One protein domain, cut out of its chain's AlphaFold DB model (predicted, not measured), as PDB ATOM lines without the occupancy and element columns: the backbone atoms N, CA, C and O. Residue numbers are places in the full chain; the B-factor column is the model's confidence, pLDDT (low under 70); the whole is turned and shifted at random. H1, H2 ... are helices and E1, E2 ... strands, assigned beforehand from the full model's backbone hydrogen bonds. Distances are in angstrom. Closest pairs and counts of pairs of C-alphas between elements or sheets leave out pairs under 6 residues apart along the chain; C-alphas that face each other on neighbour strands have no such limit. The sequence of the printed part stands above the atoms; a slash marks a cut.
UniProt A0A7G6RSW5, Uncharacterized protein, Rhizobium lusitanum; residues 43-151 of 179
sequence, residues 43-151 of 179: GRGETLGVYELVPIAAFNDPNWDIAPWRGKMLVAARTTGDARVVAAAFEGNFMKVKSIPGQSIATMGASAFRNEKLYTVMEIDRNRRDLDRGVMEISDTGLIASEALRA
ATOM      1  N   GLY A  43      15.997   7.200  10.907       48.62
ATOM      2  CA  GLY A  43      16.868   6.701   9.843       48.62
ATOM      3  C   GLY A  43      17.332   7.795   8.903       48.62
ATOM      4  O   GLY A  43      18.519   7.917   8.623       48.62
ATOM      5  N   ARG A  44      16.441   8.718   8.522       52.09
ATOM      6  CA  ARG A  44      16.813   9.754   7.552       52.09
ATOM      7  C   ARG A  44      17.600  10.902   8.193       52.09
ATOM      8  O   ARG A  44      17.024  11.881   8.660       52.09
ATOM      9  N   GLY A  45      18.927  10.782   8.169       58.03
ATOM     10  CA  GLY A  45      19.876  11.848   8.512       58.03
ATOM     11  C   GLY A  45      20.535  11.738   9.888       58.03
ATOM     12  O   GLY A  45      21.355  12.595  10.224       58.03
ATOM     13  N   GLU A  46      20.224  10.703  10.674       71.12
ATOM     14  CA  GLU A  46      20.978  10.399  11.893       71.12
ATOM     15  C   GLU A  46      22.277   9.665  11.549       71.12
ATOM     16  O   GLU A  46      22.334   8.855  10.628       71.12
ATOM     17  N   THR A  47      23.341   9.966  12.293       82.62
ATOM     18  CA  THR A  47      24.600   9.225  12.192       82.62
ATOM     19  C   THR A  47      24.463   7.907  12.949       82.62
ATOM     20  O   THR A  47      24.391   7.910  14.177       82.62
ATOM     21  N   LEU A  48      24.424   6.797  12.219       89.00
ATOM     22  CA  LEU A  48      24.333   5.439  12.743       89.00
ATOM     23  C   LEU A  48      25.677   4.709  12.635       89.00
ATOM     24  O   LEU A  48      26.562   5.083  11.861       89.00
ATOM     25  N   GLY A  49      25.821   3.663  13.440       91.75
ATOM     26  CA  GLY A  49      26.882   2.671  13.320       91.75
ATOM     27  C   GLY A  49      26.344   1.337  12.825       91.75
ATOM     28  O   GLY A  49      25.153   1.046  12.947       91.75
ATOM     29  N   VAL A  50      27.242   0.537  12.267       93.19
ATOM     30  CA  VAL A  50      27.002  -0.845  11.866       93.19
ATOM     31  C   VAL A  50      27.573  -1.744  12.946       93.19
ATOM     32  O   VAL A  50      28.757  -1.667  13.273       93.19
ATOM     33  N   TYR A  51      26.724  -2.606  13.484       94.88
ATOM     34  CA  TYR A  51      27.056  -3.529  14.553       94.88
ATOM     35  C   TYR A  51      26.806  -4.961  14.105       94.88
ATOM     36  O   TYR A  51      25.761  -5.265  13.534       94.88
ATOM     37  N   GLU A  52      27.750  -5.844  14.401       94.88
ATOM     38  CA  GLU A  52      27.637  -7.278  14.170       94.88
ATOM     39  C   GLU A  52      27.362  -7.985  15.499       94.88
ATOM     40  O   GLU A  52      28.124  -7.860  16.462       94.88
ATOM     41  N   LEU A  53      26.259  -8.727  15.561       93.94
ATOM     42  CA  LEU A  53      25.936  -9.628  16.656       93.94
ATOM     43  C   LEU A  53      26.468 -11.016  16.308       93.94
ATOM     44  O   LEU A  53      26.047 -11.614  15.317       93.94
ATOM     45  N   VAL A  54      27.374 -11.529  17.138       92.00
ATOM     46  CA  VAL A  54      28.026 -12.827  16.933       92.00
ATOM     47  C   VAL A  54      27.710 -13.755  18.103       92.00
ATOM     48  O   VAL A  54      27.893 -13.347  19.256       92.00
ATOM     49  N   PRO A  55      27.246 -14.990  17.840       91.25
ATOM     50  CA  PRO A  55      27.038 -15.965  18.896       91.25
ATOM     51  C   PRO A  55      28.390 -16.404  19.468       91.25
ATOM     52  O   PRO A  55      29.307 -16.755  18.725       91.25
ATOM     53  N   ILE A  56      28.508 -16.380  20.792       90.31
ATOM     54  CA  ILE A  56      29.716 -16.786  21.529       90.31
ATOM     55  C   ILE A  56      29.507 -18.064  22.345       90.31
ATOM     56  O   ILE A  56      30.478 -18.728  22.701       90.31
ATOM     57  N   ALA A  57      28.253 -18.416  22.635       86.56
ATOM     58  CA  ALA A  57      27.917 -19.649  23.332       86.56
ATOM     59  C   ALA A  57      27.960 -20.854  22.382       86.56
ATOM     60  O   ALA A  57      27.603 -20.757  21.204       86.56
ATOM     61  N   ALA A  58      28.355 -22.010  22.919       82.62
ATOM     62  CA  ALA A  58      28.312 -23.275  22.193       82.62
ATOM     63  C   ALA A  58      26.870 -23.631  21.802       82.62
ATOM     64  O   ALA A  58      25.927 -23.262  22.496       82.62
ATOM     65  N   PHE A  59      26.682 -24.382  20.713       77.69
ATOM     66  CA  PHE A  59      25.345 -24.746  20.218       77.69
ATOM     67  C   PHE A  59      24.503 -25.534  21.241       77.69
ATOM     68  O   PHE A  59      23.280 -25.471  21.218       77.69
ATOM     69  N   ASN A  60      25.151 -26.258  22.154       79.19
ATOM     70  CA  ASN A  60      24.521 -27.045  23.216       79.19
ATOM     71  C   ASN A  60      24.447 -26.316  24.573       79.19
ATOM     72  O   ASN A  60      24.233 -26.966  25.597       79.19
ATOM     73  N   ASP A  61      24.680 -25.003  24.613       82.75
ATOM     74  CA  ASP A  61      24.609 -24.228  25.851       82.75
ATOM     75  C   ASP A  61      23.156 -24.152  26.379       82.75
ATOM     76  O   ASP A  61      22.256 -23.780  25.622       82.75
ATOM     77  N   PRO A  62      22.894 -24.447  27.669       84.00
ATOM     78  CA  PRO A  62      21.547 -24.385  28.250       84.00
ATOM     79  C   PRO A  62      20.880 -23.008  28.151       84.00
ATOM     80  O   PRO A  62      19.659 -22.891  28.211       84.00
ATOM     81  N   ASN A  63      21.658 -21.933  28.000       81.81
ATOM     82  CA  ASN A  63      21.104 -20.595  27.833       81.81
ATOM     83  C   ASN A  63      20.315 -20.449  26.517       81.81
ATOM     84  O   ASN A  63      19.522 -19.515  26.421       81.81
ATOM     85  N   TRP A  64      20.476 -21.352  25.539       81.62
ATOM     86  CA  TRP A  64      19.658 -21.391  24.316       81.62
ATOM     87  C   TRP A  64      18.222 -21.882  24.546       81.62
ATOM     88  O   TRP A  64      17.374 -21.694  23.679       81.62
ATOM     89  N   ASP A  65      17.886 -22.425  25.718       80.31
ATOM     90  CA  ASP A  65      16.509 -22.849  26.015       80.31
ATOM     91  C   ASP A  65      15.515 -21.670  26.036       80.31
ATOM     92  O   ASP A  65      14.305 -21.865  25.922       80.31
ATOM     93  N   ILE A  66      16.012 -20.430  26.160       75.94
ATOM     94  CA  ILE A  66      15.181 -19.216  26.158       75.94
ATOM     95  C   ILE A  66      14.740 -18.796  24.750       75.94
ATOM     96  O   ILE A  66      13.718 -18.127  24.617       75.94
ATOM     97  N   ALA A  67      15.517 -19.143  23.717       73.62
ATOM     98  CA  ALA A  67      15.252 -18.778  22.330       73.62
ATOM     99  C   ALA A  67      16.156 -19.567  21.360       73.62
ATOM    100  O   ALA A  67      17.321 -19.812  21.678       73.62
ATOM    101  N   PRO A  68      15.667 -19.907  20.150       72.06
ATOM    102  CA  PRO A  68      16.439 -20.670  19.176       72.06
ATOM    103  C   PRO A  68      17.797 -20.038  18.865       72.06
ATOM    104  O   PRO A  68      17.919 -18.816  18.747       72.06
ATOM    105  N   TRP A  69      18.804 -20.888  18.659       75.06
ATOM    106  CA  TRP A  69      20.090 -20.448  18.131       75.06
ATOM    107  C   TRP A  69      19.892 -19.750  16.783       75.06
ATOM    108  O   TRP A  69      19.172 -20.242  15.911       75.06
ATOM    109  N   ARG A  70      20.544 -18.601  16.611       76.69
ATOM    110  CA  ARG A  70      20.558 -17.848  15.356       76.69
ATOM    111  C   ARG A  70      22.010 -17.612  14.950       76.69
ATOM    112  O   ARG A  70      22.930 -17.701  15.762       76.69
ATOM    113  N   GLY A  71      22.219 -17.385  13.659       83.69
ATOM    114  CA  GLY A  71      23.542 -17.063  13.145       83.69
ATOM    115  C   GLY A  71      23.968 -15.637  13.493       83.69
ATOM    116  O   GLY A  71      23.438 -14.991  14.399       83.69
ATOM    117  N   LYS A  72      24.938 -15.127  12.736       90.38
ATOM    118  CA  LYS A  72      25.388 -13.744  12.880       90.38
ATOM    119  C   LYS A  72      24.353 -12.780  12.305       90.38
ATOM    120  O   LYS A  72      23.644 -13.111  11.354       90.38
ATOM    121  N   MET A  73      24.289 -11.574  12.856       89.75
ATOM    122  CA  MET A  73      23.361 -10.542  12.395       89.75
ATOM    123  C   MET A  73      24.059  -9.190  12.309       89.75
ATOM    124  O   MET A  73      24.682  -8.766  13.278       89.75
ATOM    125  N   LEU A  74      23.914  -8.494  11.181       92.44
ATOM    126  CA  LEU A  74      24.335  -7.103  11.041       92.44
ATOM    127  C   LEU A  74      23.155  -6.156  11.227       92.44
ATOM    128  O   LEU A  74      22.074  -6.340  10.661       92.44
ATOM    129  N   VAL A  75      23.396  -5.099  11.992       91.62
ATOM    130  CA  VAL A  75      22.387  -4.132  12.404       91.62
ATOM    131  C   VAL A  75      22.938  -2.715  12.297       91.62
ATOM    132  O   VAL A  75      24.008  -2.417  12.823       91.62
ATOM    133  N   ALA A  76      22.168  -1.818  11.688       91.12
ATOM    134  CA  ALA A  76      22.367  -0.381  11.783       91.12
ATOM    135  C   ALA A  76      21.667   0.151  13.044       91.12
ATOM    136  O   ALA A  76      20.444   0.045  13.177       91.12
ATOM    137  N   ALA A  77      22.432   0.719  13.975       90.44
ATOM    138  CA  ALA A  77      21.923   1.206  15.257       90.44
ATOM    139  C   ALA A  77      22.698   2.429  15.763       90.44
ATOM    140  O   ALA A  77      23.725   2.815  15.208       90.44
ATOM    141  N   ARG A  78      22.207   3.057  16.836       89.25
ATOM    142  CA  ARG A  78      22.890   4.203  17.467       89.25
ATOM    143  C   ARG A  78      24.045   3.770  18.368       89.25
ATOM    144  O   ARG A  78      25.068   4.440  18.434       89.25
ATOM    145  N   THR A  79      23.870   2.657  19.077       90.81
ATOM    146  CA  THR A  79      24.808   2.121  20.072       90.81
ATOM    147  C   THR A  79      24.761   0.593  20.075       90.81
ATOM    148  O   THR A  79      23.842  -0.010  19.519       90.81
ATOM    149  N   THR A  80      25.697  -0.050  20.775       90.62
ATOM    150  CA  THR A  80      25.677  -1.507  21.007       90.62
ATOM    151  C   THR A  80      24.409  -1.972  21.731       90.62
ATOM    152  O   THR A  80      23.842  -3.010  21.392       90.62
ATOM    153  N   GLY A  81      23.924  -1.200  22.710       89.69
ATOM    154  CA  GLY A  81      22.664  -1.481  23.403       89.69
ATOM    155  C   GLY A  81      21.457  -1.367  22.473       89.69
ATOM    156  O   GLY A  81      20.587  -2.238  22.474       89.69
ATOM    157  N   ASP A  82      21.439  -0.337  21.626       89.50
ATOM    158  CA  ASP A  82      20.395  -0.142  20.621       89.50
ATOM    159  C   ASP A  82      20.389  -1.273  19.578       89.50
ATOM    160  O   ASP A  82      19.325  -1.781  19.231       89.50
ATOM    161  N   ALA A  83      21.565  -1.754  19.160       91.06
ATOM    162  CA  ALA A  83      21.694  -2.888  18.244       91.06
ATOM    163  C   ALA A  83      21.011  -4.154  18.786       91.06
ATOM    164  O   ALA A  83      20.293  -4.832  18.049       91.06
ATOM    165  N   ARG A  84      21.141  -4.438  20.092       91.25
ATOM    166  CA  ARG A  84      20.431  -5.558  20.742       91.25
ATOM    167  C   ARG A  84      18.920  -5.370  20.733       91.25
ATOM    168  O   ARG A  84      18.183  -6.334  20.546       91.25
ATOM    169  N   VAL A  85      18.443  -4.141  20.932       87.75
ATOM    170  CA  VAL A  85      17.007  -3.833  20.886       87.75
ATOM    171  C   VAL A  85      16.463  -4.015  19.473       87.75
ATOM    172  O   VAL A  85      15.406  -4.625  19.323       87.75
ATOM    173  N   VAL A  86      17.180  -3.540  18.451       87.44
ATOM    174  CA  VAL A  86      16.804  -3.718  17.041       87.44
ATOM    175  C   VAL A  86      16.774  -5.200  16.664       87.44
ATOM    176  O   VAL A  86      15.776  -5.660  16.111       87.44
ATOM    177  N   ALA A  87      17.810  -5.965  17.019       87.81
ATOM    178  CA  ALA A  87      17.868  -7.405  16.760       87.81
ATOM    179  C   ALA A  87      16.730  -8.170  17.462       87.81
ATOM    180  O   ALA A  87      16.050  -8.998  16.855       87.81
ATOM    181  N   ALA A  88      16.449  -7.842  18.726       84.75
ATOM    182  CA  ALA A  88      15.354  -8.451  19.478       84.75
ATOM    183  C   ALA A  88      13.968  -8.081  18.923       84.75
ATOM    184  O   ALA A  88      13.066  -8.918  18.881       84.75
ATOM    185  N   ALA A  89      13.784  -6.833  18.485       80.75
ATOM    186  CA  ALA A  89      12.547  -6.395  17.846       80.75
ATOM    187  C   ALA A  89      12.313  -7.139  16.521       80.75
ATOM    188  O   ALA A  89      11.176  -7.499  16.209       80.75
ATOM    189  N   PHE A  90      13.385  -7.422  15.777       78.50
ATOM    190  CA  PHE A  90      13.322  -8.244  14.575       78.50
ATOM    191  C   PHE A  90      12.898  -9.692  14.879       78.50
ATOM    192  O   PHE A  90      12.029 -10.231  14.194       78.50
ATOM    193  N   GLU A  91      13.433 -10.308  15.940       71.44
ATOM    194  CA  GLU A  91      13.034 -11.654  16.383       71.44
ATOM    195  C   GLU A  91      11.540 -11.745  16.740       71.44
ATOM    196  O   GLU A  91      10.857 -12.686  16.321       71.44
ATOM    197  N   GLY A  92      11.008 -10.736  17.438       63.03
ATOM    198  CA  GLY A  92       9.586 -10.662  17.781       63.03
ATOM    199  C   GLY A  92       8.662 -10.564  16.562       63.03
ATOM    200  O   GLY A  92       7.563 -11.113  16.579       63.03
ATOM    201  N   ASN A  93       9.113  -9.934  15.473       56.09
ATOM    202  CA  ASN A  93       8.324  -9.808  14.245       56.09
ATOM    203  C   ASN A  93       8.198 -11.141  13.472       56.09
ATOM    204  O   ASN A  93       7.265 -11.319  12.688       56.09
ATOM    205  N   PHE A  94       9.105 -12.097  13.716       46.97
ATOM    206  CA  PHE A  94       9.036 -13.456  13.163       46.97
ATOM    207  C   PHE A  94       8.158 -14.391  14.016       46.97
ATOM    208  O   PHE A  94       7.522 -15.307  13.493       46.97
ATOM    209  N   MET A  95       8.054 -14.130  15.323       50.97
ATOM    210  CA  MET A  95       7.194 -14.864  16.256       50.97
ATOM    211  C   MET A  95       5.732 -14.390  16.161       50.97
ATOM    212  O   MET A  95       5.152 -13.894  17.123       50.97
ATOM    213  N   LYS A  96       5.068 -14.625  15.019       47.28
ATOM    214  CA  LYS A  96       3.589 -14.679  14.959       47.28
ATOM    215  C   LYS A  96       3.081 -15.972  15.611       47.28
ATOM    216  O   LYS A  96       2.355 -16.755  15.000       47.28
ATOM    217  N   VAL A  97       3.483 -16.237  16.849       49.19
ATOM    218  CA  VAL A  97       2.954 -17.368  17.611       49.19
ATOM    219  C   VAL A  97       1.606 -16.932  18.165       49.19
ATOM    220  O   VAL A  97       1.517 -15.944  18.891       49.19
ATOM    221  N   LYS A  98       0.533 -17.647  17.808       47.34
ATOM    222  CA  LYS A  98      -0.753 -17.498  18.495       47.34
ATOM    223  C   LYS A  98      -0.513 -17.820  19.968       47.34
ATOM    224  O   LYS A  98      -0.327 -18.986  20.308       47.34
ATOM    225  N   SER A  99      -0.475 -16.802  20.822       53.78
ATOM    226  CA  SER A  99      -0.381 -16.990  22.265       53.78
ATOM    227  C   SER A  99      -1.524 -17.897  22.719       53.78
ATOM    228  O   SER A  99      -2.696 -17.584  22.507       53.78
ATOM    229  N   ILE A 100      -1.183 -19.041  23.311       52.31
ATOM    230  CA  ILE A 100      -2.159 -19.908  23.968       52.31
ATOM    231  C   ILE A 100      -2.576 -19.192  25.263       52.31
ATOM    232  O   ILE A 100      -1.700 -18.712  25.993       52.31
ATOM    233  N   PRO A 101      -3.882 -19.065  25.564       48.94
ATOM    234  CA  PRO A 101      -4.322 -18.427  26.798       48.94
ATOM    235  C   PRO A 101      -3.742 -19.177  28.007       48.94
ATOM    236  O   PRO A 101      -3.968 -20.373  28.165       48.94
ATOM    237  N   GLY A 102      -2.974 -18.469  28.841       56.38
ATOM    238  CA  GLY A 102      -2.341 -19.013  30.049       56.38
ATOM    239  C   GLY A 102      -0.811 -19.086  30.020       56.38
ATOM    240  O   GLY A 102      -0.211 -19.346  31.060       56.38
ATOM    241  N   GLN A 103      -0.157 -18.817  28.884       48.16
ATOM    242  CA  GLN A 103       1.306 -18.762  28.841       48.16
ATOM    243  C   GLN A 103       1.811 -17.387  29.297       48.16
ATOM    244  O   GLN A 103       1.409 -16.353  28.762       48.16
ATOM    245  N   SER A 104       2.670 -17.369  30.319       41.00
ATOM    246  CA  SER A 104       3.205 -16.128  30.881       41.00
ATOM    247  C   SER A 104       4.102 -15.409  29.868       41.00
ATOM    248  O   SER A 104       5.011 -16.006  29.287       41.00
ATOM    249  N   ILE A 105       3.873 -14.105  29.689       45.97
ATOM    250  CA  ILE A 105       4.590 -13.218  28.751       45.97
ATOM    251  C   ILE A 105       6.104 -13.214  29.040       45.97
ATOM    252  O   ILE A 105       6.917 -13.056  28.131       45.97
ATOM    253  N   ALA A 106       6.490 -13.475  30.293       48.25
ATOM    254  CA  ALA A 106       7.883 -13.590  30.717       48.25
ATOM    255  C   ALA A 106       8.642 -14.739  30.024       48.25
ATOM    256  O   ALA A 106       9.846 -14.627  29.818       48.25
ATOM    257  N   THR A 107       7.955 -15.815  29.628       48.22
ATOM    258  CA  THR A 107       8.565 -16.978  28.957       48.22
ATOM    259  C   THR A 107       8.628 -16.805  27.434       48.22
ATOM    260  O   THR A 107       9.466 -17.417  26.788       48.22
ATOM    261  N   MET A 108       7.781 -15.949  26.851       47.50
ATOM    262  CA  MET A 108       7.757 -15.666  25.404       47.50
ATOM    263  C   MET A 108       8.592 -14.437  24.999       47.50
ATOM    264  O   MET A 108       8.817 -14.220  23.811       47.50
ATOM    265  N   GLY A 109       9.025 -13.613  25.960       53.53
ATOM    266  CA  GLY A 109       9.690 -12.326  25.708       53.53
ATOM    267  C   GLY A 109      11.220 -12.323  25.813       53.53
ATOM    268  O   GLY A 109      11.831 -11.264  25.651       53.53
ATOM    269  N   ALA A 110      11.852 -13.459  26.113       65.12
ATOM    270  CA  ALA A 110      13.304 -13.541  26.234       65.12
ATOM    271  C   ALA A 110      13.944 -13.708  24.846       65.12
ATOM    272  O   ALA A 110      13.987 -14.799  24.297       65.12
ATOM    273  N   SER A 111      14.434 -12.610  24.269       77.25
ATOM    274  CA  SER A 111      15.199 -12.661  23.018       77.25
ATOM    275  C   SER A 111      16.642 -13.097  23.277       77.25
ATOM    276  O   SER A 111      17.307 -12.516  24.143       77.25
ATOM    277  N   ALA A 112      17.160 -14.050  22.490       85.31
ATOM    278  CA  ALA A 112      18.552 -14.499  22.605       85.31
ATOM    279  C   ALA A 112      19.544 -13.340  22.401       85.31
ATOM    280  O   ALA A 112      20.552 -13.256  23.098       85.31
ATOM    281  N   PHE A 113      19.217 -12.387  21.520       87.06
ATOM    282  CA  PHE A 113      20.054 -11.218  21.222       87.06
ATOM    283  C   PHE A 113      20.208 -10.241  22.395       87.06
ATOM    284  O   PHE A 113      21.124  -9.417  22.402       87.06
ATOM    285  N   ARG A 114      19.326 -10.316  23.400       86.50
ATOM    286  CA  ARG A 114      19.461  -9.535  24.639       86.50
ATOM    287  C   ARG A 114      20.390 -10.199  25.653       86.50
ATOM    288  O   ARG A 114      20.799  -9.529  26.597       86.50
ATOM    289  N   ASN A 115      20.713 -11.479  25.484       87.25
ATOM    290  CA  ASN A 115      21.541 -12.220  26.424       87.25
ATOM    291  C   ASN A 115      23.029 -12.088  26.065       87.25
ATOM    292  O   ASN A 115      23.504 -12.652  25.082       87.25
ATOM    293  N   GLU A 116      23.775 -11.385  26.913       88.69
ATOM    294  CA  GLU A 116      25.217 -11.148  26.753       88.69
ATOM    295  C   GLU A 116      26.063 -12.423  26.851       88.69
ATOM    296  O   GLU A 116      27.193 -12.442  26.374       88.69
ATOM    297  N   LYS A 117      25.527 -13.498  27.445       89.31
ATOM    298  CA  LYS A 117      26.195 -14.807  27.479       89.31
ATOM    299  C   LYS A 117      26.079 -15.557  26.155       89.31
ATOM    300  O   LYS A 117      26.897 -16.426  25.889       89.31
ATOM    301  N   LEU A 118      25.063 -15.237  25.351       89.19
ATOM    302  CA  LEU A 118      24.813 -15.879  24.063       89.19
ATOM    303  C   LEU A 118      25.429 -15.091  22.913       89.19
ATOM    304  O   LEU A 118      26.044 -15.698  22.040       89.19
ATOM    305  N   TYR A 119      25.296 -13.760  22.931       91.44
ATOM    306  CA  TYR A 119      25.776 -12.878  21.869       91.44
ATOM    307  C   TYR A 119      26.695 -11.776  22.374       91.44
ATOM    308  O   TYR A 119      26.371 -11.024  23.300       91.44
ATOM    309  N   THR A 120      27.788 -11.599  21.641       93.81
ATOM    310  CA  THR A 120      28.580 -10.375  21.684       93.81
ATOM    311  C   THR A 120      28.155  -9.427  20.567       93.81
ATOM    312  O   THR A 120      27.653  -9.864  19.532       93.81
ATOM    313  N   VAL A 121      28.346  -8.126  20.783       95.06
ATOM    314  CA  VAL A 121      28.058  -7.075  19.800       95.06
ATOM    315  C   VAL A 121      29.355  -6.343  19.503       95.06
ATOM    316  O   VAL A 121      29.980  -5.809  20.418       95.06
ATOM    317  N   MET A 122      29.743  -6.305  18.235       94.12
ATOM    318  CA  MET A 122      30.958  -5.644  17.768       94.12
ATOM    319  C   MET A 122      30.592  -4.482  16.850       94.12
ATOM    320  O   MET A 122      29.751  -4.630  15.971       94.12
ATOM    321  N   GLU A 123      31.205  -3.319  17.058       93.31
ATOM    322  CA  GLU A 123      31.079  -2.174  16.151       93.31
ATOM    323  C   GLU A 123      32.003  -2.395  14.946       93.31
ATOM    324  O   GLU A 123      33.215  -2.531  15.108       93.31
ATOM    325  N   ILE A 124      31.420  -2.462  13.751       93.81
ATOM    326  CA  ILE A 124      32.138  -2.692  12.490       93.81
ATOM    327  C   ILE A 124      32.427  -1.367  11.789       93.81
ATOM    328  O   ILE A 124      33.519  -1.157  11.265       93.81
ATOM    329  N   ASP A 125      31.446  -0.470  11.786       90.75
ATOM    330  CA  ASP A 125      31.536   0.839  11.145       90.75
ATOM    331  C   ASP A 125      30.726   1.866  11.940       90.75
ATOM    332  O   ASP A 125      29.811   1.516  12.688       90.75
ATOM    333  N   ARG A 126      31.049   3.149  11.784       88.19
ATOM    334  CA  ARG A 126      30.429   4.242  12.540       88.19
ATOM    335  C   ARG A 126      30.307   5.517  11.739       88.19
ATOM    336  O   ARG A 126      31.033   5.747  10.781       88.19
ATOM    337  N   ASN A 127      29.436   6.401  12.213       84.50
ATOM    338  CA  ASN A 127      29.185   7.711  11.615       84.50
ATOM    339  C   ASN A 127      28.661   7.650  10.167       84.50
ATOM    340  O   ASN A 127      28.916   8.550   9.364       84.50
ATOM    341  N   ARG A 128      27.863   6.628   9.852       82.56
ATOM    342  CA  ARG A 128      27.165   6.476   8.572       82.56
ATOM    343  C   ARG A 128      25.848   7.246   8.592       82.56
ATOM    344  O   ARG A 128      25.122   7.192   9.575       82.56
ATOM    345  N   ARG A 129      25.539   7.986   7.526       82.62
ATOM    346  CA  ARG A 129      24.296   8.790   7.395       82.62
ATOM    347  C   ARG A 129      23.374   8.305   6.282       82.62
ATOM    348  O   ARG A 129      22.289   8.838   6.086       82.62
ATOM    349  N   ASP A 130      23.861   7.339   5.524       82.06
ATOM    350  CA  ASP A 130      23.218   6.682   4.396       82.06
ATOM    351  C   ASP A 130      22.492   5.394   4.813       82.06
ATOM    352  O   ASP A 130      22.018   4.656   3.955       82.06
ATOM    353  N   LEU A 131      22.416   5.119   6.119       83.12
ATOM    354  CA  LEU A 131      21.779   3.935   6.680       83.12
ATOM    355  C   LEU A 131      20.508   4.316   7.432       83.12
ATOM    356  O   LEU A 131      20.489   5.293   8.178       83.12
ATOM    357  N   ASP A 132      19.481   3.485   7.290       85.25
ATOM    358  CA  ASP A 132      18.306   3.515   8.154       85.25
ATOM    359  C   ASP A 132      18.506   2.551   9.330       85.25
ATOM    360  O   ASP A 132      19.117   1.490   9.186       85.25
ATOM    361  N   ARG A 133      17.983   2.904  10.512       86.00
ATOM    362  CA  ARG A 133      18.095   2.056  11.707       86.00
ATOM    363  C   ARG A 133      17.310   0.766  11.488       86.00
ATOM    364  O   ARG A 133      16.100   0.807  11.271       86.00
ATOM    365  N   GLY A 134      17.964  -0.382  11.611       85.38
ATOM    366  CA  GLY A 134      17.333  -1.664  11.316       85.38
ATOM    367  C   GLY A 134      18.322  -2.799  11.094       85.38
ATOM    368  O   GLY A 134      19.535  -2.618  11.165       85.38
ATOM    369  N   VAL A 135      17.791  -3.993  10.831       87.31
ATOM    370  CA  VAL A 135      18.601  -5.153  10.441       87.31
ATOM    371  C   VAL A 135      19.043  -4.978   8.990       87.31
ATOM    372  O   VAL A 135      18.209  -4.735   8.120       87.31
ATOM    373  N   MET A 136      20.346  -5.093   8.749       86.62
ATOM    374  CA  MET A 136      20.947  -4.962   7.420       86.62
ATOM    375  C   MET A 136      21.115  -6.325   6.752       86.62
ATOM    376  O   MET A 136      20.786  -6.488   5.582       86.62
ATOM    377  N   GLU A 137      21.613  -7.304   7.507       86.69
ATOM    378  CA  GLU A 137      21.887  -8.647   7.007       86.69
ATOM    379  C   GLU A 137      21.698  -9.676   8.120       86.69
ATOM    380  O   GLU A 137      21.957  -9.415   9.298       86.69
ATOM    381  N   ILE A 138      21.252 -10.867   7.730       81.69
ATOM    382  CA  ILE A 138      21.156 -12.028   8.606       81.69
ATOM    383  C   ILE A 138      21.939 -13.139   7.935       81.69
ATOM    384  O   ILE A 138      21.509 -13.699   6.927       81.69
ATOM    385  N   SER A 139      23.093 -13.462   8.501       75.62
ATOM    386  CA  SER A 139      23.853 -14.619   8.069       75.62
ATOM    387  C   SER A 139      23.285 -15.824   8.805       75.62
ATOM    388  O   SER A 139      23.766 -16.200   9.878       75.62
ATOM    389  N   ASP A 140      22.228 -16.416   8.244       62.47
ATOM    390  CA  ASP A 140      21.613 -17.632   8.775       62.47
ATOM    391  C   ASP A 140      22.597 -18.800   8.641       62.47
ATOM    392  O   ASP A 140      22.618 -19.585   7.698       62.47
ATOM    393  N   THR A 141      23.451 -18.918   9.650       53.81
ATOM    394  CA  THR A 141      24.413 -20.008   9.821       53.81
ATOM    395  C   THR A 141      23.687 -21.272  10.335       53.81
ATOM    396  O   THR A 141      24.317 -22.240  10.739       53.81
ATOM    397  N   GLY A 142      22.345 -21.295  10.345       46.97
ATOM    398  CA  GLY A 142      21.528 -22.415  10.842       46.97
ATOM    399  C   GLY A 142      21.709 -23.709  10.048       46.97
ATOM    400  O   GLY A 142      21.689 -24.798  10.623       46.97
ATOM    401  N   LEU A 143      21.963 -23.599   8.742       44.47
ATOM    402  CA  LEU A 143      22.231 -24.757   7.882       44.47
ATOM    403  C   LEU A 143      23.676 -25.258   8.010       44.47
ATOM    404  O   LEU A 143      23.913 -26.460   8.045       44.47
ATOM    405  N   ILE A 144      24.642 -24.354   8.172       41.25
ATOM    406  CA  ILE A 144      26.064 -24.724   8.256       41.25
ATOM    407  C   ILE A 144      26.496 -25.179   9.655       41.25
ATOM    408  O   ILE A 144      27.406 -25.990   9.757       41.25
ATOM    409  N   ALA A 145      25.834 -24.748  10.734       46.25
ATOM    410  CA  ALA A 145      26.100 -25.293  12.069       46.25
ATOM    411  C   ALA A 145      25.631 -26.752  12.193       46.25
ATOM    412  O   ALA A 145      26.325 -27.567  12.796       46.25
ATOM    413  N   SER A 146      24.490 -27.096  11.586       46.91
ATOM    414  CA  SER A 146      23.967 -28.466  11.564       46.91
ATOM    415  C   SER A 146      24.779 -29.381  10.641       46.91
ATOM    416  O   SER A 146      25.031 -30.529  11.004       46.91
ATOM    417  N   GLU A 147      25.274 -28.876   9.509       45.22
ATOM    418  CA  GLU A 147      26.197 -29.607   8.633       45.22
ATOM    419  C   GLU A 147      27.595 -29.768   9.248       45.22
ATOM    420  O   GLU A 147      28.147 -30.861   9.199       45.22
ATOM    421  N   ALA A 148      28.140 -28.744   9.913       47.97
ATOM    422  CA  ALA A 148      29.418 -28.841  10.620       47.97
ATOM    423  C   ALA A 148      29.350 -29.794  11.827       47.97
ATOM    424  O   ALA A 148      30.279 -30.566  12.042       47.97
ATOM    425  N   LEU A 149      28.241 -29.799  12.580       54.81
ATOM    426  CA  LEU A 149      27.994 -30.785  13.644       54.81
ATOM    427  C   LEU A 149      27.833 -32.201  13.091       54.81
ATOM    428  O   LEU A 149      28.320 -33.148  13.700       54.81
ATOM    429  N   ARG A 150      27.161 -32.357  11.947       51.00
ATOM    430  CA  ARG A 150      26.999 -33.651  11.278       51.00
ATOM    431  C   ARG A 150      28.329 -34.157  10.720       51.00
ATOM    432  O   ARG A 150      28.655 -35.314  10.942       51.00
ATOM    433  N   ALA A 151      29.135 -33.285  10.120       53.62
ATOM    434  CA  ALA A 151      30.480 -33.598   9.646       53.62
ATOM    435  C   ALA A 151      31.443 -33.946  10.794       53.62
ATOM    436  O   ALA A 151      32.224 -34.883  10.669       53.62
TER     437      ALA A 151
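Overview. This is residues 43 to 151 of the 179 residues of an uncharacterized protein of Rhizobium lusitanum (UniProt A0A7G6RSW5). A twisted sheet of four strands has one long helix, H2, packed over one face, while no named helix covers the other face. H4 follows E4 and lies away from the sheet, and in the stretch between H2 and E3, which holds the little helix H3, residues 100 to 106 stick out. The printed part has 109 residues, with four named helices and four named strands in the order E1 H1 E2 H2 H3 E3 E4 H4; the sheet runs E3 E1 E2 E4, antiparallel throughout, and the class is mixed, helices and strands. It is compact, with a radius of gyration of the C-alphas of 15.1 A, and flat, spanning 42 by 41 by 21 A.

Arrangement. Start at the inner strands E1, residues 48 to 55, and E2, residues 72 to 77, where N 51 and O 75 are within hydrogen-bond range at 2.8 A. Beside E1 is edge strand E3, residues 119 to 128, with N 52 and O 122 at 2.8 A; E3 bends by 54 degrees at residue 125. Beside E2 is edge strand E4, residues 134 to 139, with N 74 and O 137 at 2.9 A. H2, residues 80 to 94, is on one face, giving two layers, a helix and a sheet; its closest C-alphas to E2 are those of Ala 83 and Ala 77, 5.1 A apart. E2, H2, H3 at residues 105 to 108, and E3 make a split strand-helix-strand unit, two strands running the same way with E1 between them, its crossover right-handed. H1, residues 62 to 66, is close to H3 but not clearly touching, the closest C-alphas being those of Ile 66 and Thr 107, 7.5 A apart. H4, residues 142 to 151, is not on the sheet and is apart from H2. O i to N i+4 pairs are within range in 10 of 11 cases in H2, 5 of 6 in H4 and 0 of 1 in H1, where 1 of 2 O i to N i+3 pairs is; H3 is too short for an i+4 pair.

Along the chain. Find C-alpha 48 at (24.333, 5.439, 12.743); from there E1 runs 22.4 A. E2 covers 15.5 A, E3 23.5 A and E4 14.9 A. H2 begins at C-alpha 80, (25.677, -1.507, 21.007), and runs 21.9 A. H1 spans 8.5 A, H3 5.2 A, and H4 14.4 A, ending at C-alpha 151, (30.480, -33.598, 9.646).

Size, cuts and confidence. The C-alphas farthest apart are those of Gly 45 and Ala 151, at 46.7 A. The printed part has no cut, and no link is long. Mean pLDDT of the printed part is 75.0; look for values under 70 at residues 43 to 45, 92 to 110 and 140 to 151.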